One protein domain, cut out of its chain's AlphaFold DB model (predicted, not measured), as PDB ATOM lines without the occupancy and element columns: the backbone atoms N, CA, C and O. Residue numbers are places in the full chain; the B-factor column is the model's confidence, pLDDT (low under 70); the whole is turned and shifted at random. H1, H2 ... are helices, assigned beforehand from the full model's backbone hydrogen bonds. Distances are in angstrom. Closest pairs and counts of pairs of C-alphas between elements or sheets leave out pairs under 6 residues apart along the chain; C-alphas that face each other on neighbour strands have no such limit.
ATOM      1  N   LYS A  25       9.671 -13.409  18.021       85.06
ATOM      2  CA  LYS A  25       9.922 -14.824  17.739       85.06
ATOM      3  C   LYS A  25       8.676 -15.696  17.920       85.06
ATOM      4  O   LYS A  25       8.375 -16.500  17.050       85.06
ATOM      5  N   VAL A  26       7.917 -15.483  18.994       88.19
ATOM      6  CA  VAL A  26       6.649 -16.173  19.278       88.19
ATOM      7  C   VAL A  26       5.564 -15.754  18.285       88.19
ATOM      8  O   VAL A  26       4.839 -16.608  17.793       88.19
ATOM      9  N   GLN A  27       5.489 -14.472  17.914       85.50
ATOM     10  CA  GLN A  27       4.571 -14.006  16.861       85.50
ATOM     11  C   GLN A  27       4.874 -14.659  15.505       85.50
ATOM     12  O   GLN A  27       3.963 -15.143  14.838       85.50
ATOM     13  N   LYS A  28       6.156 -14.743  15.117       91.56
ATOM     14  CA  LYS A  28       6.586 -15.463  13.902       91.56
ATOM     15  C   LYS A  28       6.221 -16.948  13.956       91.56
ATOM     16  O   LYS A  28       5.806 -17.503  12.944       91.56
ATOM     17  N   GLN A  29       6.353 -17.572  15.123       92.12
ATOM     18  CA  GLN A  29       6.049 -18.988  15.317       92.12
ATOM     19  C   GLN A  29       4.539 -19.266  15.244       92.12
ATOM     20  O   GLN A  29       4.133 -20.221  14.590       92.12
ATOM     21  N   ILE A  30       3.702 -18.392  15.813       91.25
ATOM     22  CA  ILE A  30       2.236 -18.461  15.683       91.25
ATOM     23  C   ILE A  30       1.825 -18.320  14.212       91.25
ATOM     24  O   ILE A  30       1.092 -19.163  13.707       91.25
ATOM     25  N   ALA A  31       2.385 -17.345  13.489       90.06
ATOM     26  CA  ALA A  31       2.111 -17.168  12.062       90.06
ATOM     27  C   ALA A  31       2.565 -18.368  11.204       90.06
ATOM     28  O   ALA A  31       1.960 -18.663  10.171       90.06
ATOM     29  N   GLN A  32       3.635 -19.069  11.599       90.38
ATOM     30  CA  GLN A  32       4.061 -20.317  10.953       90.38
ATOM     31  C   GLN A  32       3.082 -21.467  11.225       90.38
ATOM     32  O   GLN A  32       2.730 -22.182  10.288       90.38
ATOM     33  N   ILE A  33       2.616 -21.617  12.469       89.19
ATOM     34  CA  ILE A  33       1.645 -22.648  12.863       89.19
ATOM     35  C   ILE A  33       0.298 -22.415  12.165       89.19
ATOM     36  O   ILE A  33      -0.258 -23.346  11.591       89.19
ATOM     37  N   GLU A  34      -0.192 -21.176  12.116       87.38
ATOM     38  CA  GLU A  34      -1.426 -20.814  11.401       87.38
ATOM     39  C   GLU A  34      -1.321 -21.096   9.894       87.38
ATOM     40  O   GLU A  34      -2.243 -21.657   9.298       87.38
ATOM     41  N   LYS A  35      -0.177 -20.783   9.262       84.88
ATOM     42  CA  LYS A  35       0.083 -21.130   7.852       84.88
ATOM     43  C   LYS A  35       0.095 -22.640   7.613       84.88
ATOM     44  O   LYS A  35      -0.415 -23.082   6.586       84.88
ATOM     45  N   GLN A  36       0.662 -23.422   8.532       81.88
ATOM     46  CA  GLN A  36       0.655 -24.887   8.457       81.88
ATOM     47  C   GLN A  36      -0.763 -25.451   8.633       81.88
ATOM     48  O   GLN A  36      -1.173 -26.314   7.859       81.88
ATOM     49  N   GLN A  37      -1.550 -24.917   9.571       82.19
ATOM     50  CA  GLN A  37      -2.950 -25.308   9.779       82.19
ATOM     51  C   GLN A  37      -3.838 -24.971   8.570       82.19
ATOM     52  O   GLN A  37      -4.638 -25.802   8.146       82.19
ATOM     53  N   ALA A  38      -3.648 -23.803   7.949       75.62
ATOM     54  CA  ALA A  38      -4.377 -23.402   6.742       75.62
ATOM     55  C   ALA A  38      -4.065 -24.280   5.512       75.62
ATOM     56  O   ALA A  38      -4.858 -24.332   4.567       75.62
ATOM     57  N   GLN A  39      -2.916 -24.962   5.509       70.69
ATOM     58  CA  GLN A  39      -2.500 -25.892   4.455       70.69
ATOM     59  C   GLN A  39      -2.901 -27.346   4.749       70.69
ATOM     60  O   GLN A  39      -3.112 -28.104   3.810       70.69
ATOM     61  N   ALA A  40      -3.066 -27.725   6.020       70.00
ATOM     62  CA  ALA A  40      -3.381 -29.095   6.435       70.00
ATOM     63  C   ALA A  40      -4.781 -29.589   6.006       70.00
ATOM     64  O   ALA A  40      -5.010 -30.794   5.961       70.00
ATOM     65  N   GLY A  41      -5.709 -28.685   5.666       66.00
ATOM     66  CA  GLY A  41      -7.076 -29.027   5.234       66.00
ATOM     67  C   GLY A  41      -7.323 -28.995   3.721       66.00
ATOM     68  O   GLY A  41      -8.426 -29.301   3.275       66.00
ATOM     69  N   LYS A  42      -6.334 -28.601   2.912       69.25
ATOM     70  CA  LYS A  42      -6.479 -28.452   1.456       69.25
ATOM     71  C   LYS A  42      -5.574 -29.467   0.774       69.25
ATOM     72  O   LYS A  42      -4.369 -29.475   1.012       69.25
ATOM     73  N   SER A  43      -6.134 -30.323  -0.082       69.94
ATOM     74  CA  SER A  43      -5.308 -31.248  -0.862       69.94
ATOM     75  C   SER A  43      -4.301 -30.450  -1.698       69.94
ATOM     76  O   SER A  43      -4.609 -29.368  -2.205       69.94
ATOM     77  N   ARG A  44      -3.079 -30.971  -1.842       67.62
ATOM     78  CA  ARG A  44      -1.996 -30.328  -2.609       67.62
ATOM     79  C   ARG A  44      -2.463 -29.942  -4.027       67.62
ATOM     80  O   ARG A  44      -2.203 -28.832  -4.477       67.62
ATOM     81  N   ALA A  45      -3.298 -30.799  -4.618       72.12
ATOM     82  CA  ALA A  45      -3.973 -30.588  -5.897       72.12
ATOM     83  C   ALA A  45      -4.993 -29.427  -5.904       72.12
ATOM     84  O   ALA A  45      -5.104 -28.713  -6.898       72.12
ATOM     85  N   ALA A  46      -5.740 -29.195  -4.817       73.56
ATOM     86  CA  ALA A  46      -6.668 -28.063  -4.720       73.56
ATOM     87  C   ALA A  46      -5.925 -26.722  -4.572       73.56
ATOM     88  O   ALA A  46      -6.308 -25.732  -5.191       73.56
ATOM     89  N   LEU A  47      -4.825 -26.707  -3.811       74.50
ATOM     90  CA  LEU A  47      -3.953 -25.540  -3.640       74.50
ATOM     91  C   LEU A  47      -3.243 -25.135  -4.939       74.50
ATOM     92  O   LEU A  47      -3.121 -23.943  -5.212       74.50
ATOM     93  N   GLU A  48      -2.785 -26.093  -5.745       77.25
ATOM     94  CA  GLU A  48      -2.202 -25.806  -7.064       77.25
ATOM     95  C   GLU A  48      -3.249 -25.280  -8.048       77.25
ATOM     96  O   GLU A  48      -3.005 -24.279  -8.719       77.25
ATOM     97  N   LYS A  49      -4.455 -25.857  -8.058       80.31
ATOM     98  CA  LYS A  49      -5.547 -25.413  -8.936       80.31
ATOM     99  C   LYS A  49      -6.076 -24.017  -8.582       80.31
ATOM    100  O   LYS A  49      -6.462 -23.265  -9.473       80.31
ATOM    101  N   GLU A  50      -6.090 -23.646  -7.302       79.19
ATOM    102  CA  GLU A  50      -6.458 -22.295  -6.847       79.19
ATOM    103  C   GLU A  50      -5.372 -21.267  -7.205       79.19
ATOM    104  O   GLU A  50      -5.681 -20.182  -7.698       79.19
ATOM    105  N   LYS A  51      -4.091 -21.630  -7.048       81.81
ATOM    106  CA  LYS A  51      -2.956 -20.778  -7.439       81.81
ATOM    107  C   LYS A  51      -2.865 -20.582  -8.948       81.81
ATOM    108  O   LYS A  51      -2.591 -19.469  -9.383       81.81
ATOM    109  N   GLU A  52      -3.122 -21.614  -9.746       81.75
ATOM    110  CA  GLU A  52      -3.127 -21.511 -11.207       81.75
ATOM    111  C   GLU A  52      -4.260 -20.608 -11.708       81.75
ATOM    112  O   GLU A  52      -4.034 -19.747 -12.558       81.75
ATOM    113  N   LYS A  53      -5.462 -20.727 -11.130       83.25
ATOM    114  CA  LYS A  53      -6.577 -19.818 -11.430       83.25
ATOM    115  C   LYS A  53      -6.256 -18.380 -11.027       83.25
ATOM    116  O   LYS A  53      -6.393 -17.486 -11.852       83.25
ATOM    117  N   ALA A  54      -5.720 -18.167  -9.824       83.06
ATOM    118  CA  ALA A  54      -5.311 -16.840  -9.369       83.06
ATOM    119  C   ALA A  54      -4.201 -16.228 -10.246       83.06
ATOM    120  O   ALA A  54      -4.230 -15.032 -10.527       83.06
ATOM    121  N   MET A  55      -3.242 -17.031 -10.715       80.62
ATOM    122  CA  MET A  55      -2.187 -16.588 -11.636       80.62
ATOM    123  C   MET A  55      -2.752 -16.257 -13.021       80.62
ATOM    124  O   MET A  55      -2.364 -15.252 -13.611       80.62
ATOM    125  N   ARG A  56      -3.704 -17.052 -13.523       83.81
ATOM    126  CA  ARG A  56      -4.349 -16.830 -14.823       83.81
ATOM    127  C   ARG A  56      -5.274 -15.616 -14.816       83.81
ATOM    128  O   ARG A  56      -5.290 -14.871 -15.789       83.81
ATOM    129  N   ASP A  57      -6.004 -15.393 -13.731       82.81
ATOM    130  CA  ASP A  57      -6.853 -14.210 -13.573       82.81
ATOM    131  C   ASP A  57      -6.000 -12.953 -13.376       82.81
ATOM    132  O   ASP A  57      -6.284 -11.916 -13.966       82.81
ATOM    133  N   LYS A  58      -4.879 -13.054 -12.649       87.06
ATOM    134  CA  LYS A  58      -3.919 -11.950 -12.525       87.06
ATOM    135  C   LYS A  58      -3.232 -11.615 -13.855       87.06
ATOM    136  O   LYS A  58      -3.056 -10.436 -14.133       87.06
ATOM    137  N   ALA A  59      -2.893 -12.613 -14.677       87.50
ATOM    138  CA  ALA A  59      -2.324 -12.399 -16.011       87.50
ATOM    139  C   ALA A  59      -3.324 -11.720 -16.960       87.50
ATOM    140  O   ALA A  59      -2.977 -10.738 -17.602       87.50
ATOM    141  N   LYS A  60      -4.592 -12.158 -16.973       87.25
ATOM    142  CA  LYS A  60      -5.651 -11.502 -17.763       87.25
ATOM    143  C   LYS A  60      -5.861 -10.045 -17.359       87.25
ATOM    144  O   LYS A  60      -5.956  -9.187 -18.224       87.25
ATOM    145  N   LEU A  61      -5.886  -9.766 -16.054       85.62
ATOM    146  CA  LEU A  61      -6.027  -8.401 -15.546       85.62
ATOM    147  C   LEU A  61      -4.827  -7.515 -15.904       85.62
ATOM    148  O   LEU A  61      -4.992  -6.305 -16.039       85.62
ATOM    149  N   ASP A  62      -3.629  -8.086 -16.013       85.25
ATOM    150  CA  ASP A  62      -2.428  -7.362 -16.432       85.25
ATOM    151  C   ASP A  62      -2.439  -7.085 -17.943       85.25
ATOM    152  O   ASP A  62      -2.235  -5.946 -18.357       85.25
ATOM    153  N   ASP A  63      -2.804  -8.077 -18.762       84.69
ATOM    154  CA  ASP A  63      -2.968  -7.907 -20.209       84.69
ATOM    155  C   ASP A  63      -4.092  -6.912 -20.554       84.69
ATOM    156  O   ASP A  63      -3.908  -6.063 -21.425       84.69
ATOM    157  N   GLU A  64      -5.227  -6.937 -19.845       85.56
ATOM    158  CA  GLU A  64      -6.301  -5.947 -20.029       85.56
ATOM    159  C   GLU A  64      -5.856  -4.531 -19.637       85.56
ATOM    160  O   GLU A  64      -6.235  -3.555 -20.292       85.56
ATOM    161  N   LYS A  65      -5.029  -4.389 -18.594       87.06
ATOM    162  CA  LYS A  65      -4.450  -3.091 -18.221       87.06
ATOM    163  C   LYS A  65      -3.466  -2.606 -19.274       87.06
ATOM    164  O   LYS A  65      -3.595  -1.461 -19.699       87.06
ATOM    165  N   ARG A  66      -2.567  -3.471 -19.753       83.81
ATOM    166  CA  ARG A  66      -1.603  -3.126 -20.804       83.81
ATOM    167  C   ARG A  66      -2.316  -2.728 -22.095       83.81
ATOM    168  O   ARG A  66      -2.009  -1.682 -22.653       83.81
ATOM    169  N   MET A  67      -3.349  -3.470 -22.502       82.94
ATOM    170  CA  MET A  67      -4.158  -3.137 -23.678       82.94
ATOM    171  C   MET A  67      -4.893  -1.797 -23.513       82.94
ATOM    172  O   MET A  67      -4.989  -1.014 -24.457       82.94
ATOM    173  N   LYS A  68      -5.402  -1.496 -22.311       84.06
ATOM    174  CA  LYS A  68      -6.065  -0.216 -22.025       84.06
ATOM    175  C   LYS A  68      -5.085   0.960 -22.027       84.06
ATOM    176  O   LYS A  68      -5.447   2.044 -22.485       84.06
ATOM    177  N   GLU A  69      -3.866   0.760 -21.535       80.06
ATOM    178  CA  GLU A  69      -2.798   1.764 -21.574       80.06
ATOM    179  C   GLU A  69      -2.285   1.990 -23.004       80.06
ATOM    180  O   GLU A  69      -2.174   3.139 -23.436       80.06
ATOM    181  N   GLU A  70      -2.088   0.926 -23.786       82.12
ATOM    182  CA  GLU A  70      -1.719   1.000 -25.206       82.12
ATOM    183  C   GLU A  70      -2.796   1.722 -26.029       82.12
ATOM    184  O   GLU A  70      -2.494   2.644 -26.789       82.12
ATOM    185  N   ALA A  71      -4.074   1.389 -25.827       81.62
ATOM    186  CA  ALA A  71      -5.182   2.065 -26.498       81.62
ATOM    187  C   ALA A  71      -5.301   3.549 -26.101       81.62
ATOM    188  O   ALA A  71      -5.715   4.383 -26.910       81.62
ATOM    189  N   ALA A  72      -4.934   3.905 -24.867       77.69
ATOM    190  CA  ALA A  72      -4.918   5.293 -24.419       77.69
ATOM    191  C   ALA A  72      -3.761   6.097 -25.030       77.69
ATOM    192  O   ALA A  72      -3.935   7.293 -25.282       77.69
ATOM    193  N   LEU A  73      -2.620   5.453 -25.285       77.62
ATOM    194  CA  LEU A  73      -1.457   6.067 -25.924       77.62
ATOM    195  C   LEU A  73      -1.670   6.267 -27.432       77.62
ATOM    196  O   LEU A  73      -1.250   7.276 -27.989       77.62
ATOM    197  N   LEU A  74      -2.391   5.349 -28.079       81.19
ATOM    198  CA  LEU A  74      -2.704   5.386 -29.512       81.19
ATOM    199  C   LEU A  74      -3.910   6.276 -29.865       81.19
ATOM    200  O   LEU A  74      -4.474   6.154 -30.956       81.19
ATOM    201  N   LYS A  75      -4.329   7.186 -28.974       75.12
ATOM    202  CA  LYS A  75      -5.396   8.143 -29.295       75.12
ATOM    203  C   LYS A  75      -4.991   8.962 -30.528       75.12
ATOM    204  O   LYS A  75      -3.937   9.602 -30.509       75.12
TER     205      LYS A  75
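AT A GLANCE: This is residues 25 to 75 of the 140 residues of the protein "C3H1-type domain-containing protein" of Phlebia centrifuga (UniProt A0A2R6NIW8). Two helices meet near their ends as an L with unequal arms: H1 is the short arm, H2 the long one, and a tight link makes the corner. The arms do not fold back on each other, and there is no core; H2 makes most of the longest axis. The printed part has 51 residues with two named helices, H1 then H2, and no named strand; its class is all helix. It is extended, with a radius of gyration of the C-alphas of 18.5 A, and flat, spanning 55 by 29 by 8 A.

IN THESE COORDINATES: Find C-alpha 25 at (9.922, -14.824, 17.739); here H1 begins, residues 25 to 40, and x, y and z fall along it to C-alpha 40 at (-3.381, -29.095, 6.435), 22.5 A from its first C-alpha. After three residues, look for C-alpha 44 at (-1.996, -30.328, -2.609), where H2 begins, residues 44 to 73. Along H2 y rises and z falls while x hardly changes, until C-alpha 73 at (-1.457, 6.067, -25.924), 43.2 A from its first.

HOW THE PARTS SIT: H1 and H2 are apart, but only just: their closest C-alphas are 8.2 A apart. Look at residues 25 to 38, 40 to 46 and 48 to 75: these stretches stand free. In the backbones of H1 and H2 you will find every O i to N i+4 pair within hydrogen-bond range.

THE WHOLE: The two C-alphas farthest apart are those of Val 26 and Lys 75, at 55.6 A. The printed part has no cut, and the link from H1 to H2 is tight. In the B-factor column, the mean pLDDT of the printed part is 81.5; look at residues 41 to 44, of which 44 belongs to H2, for the values under 70.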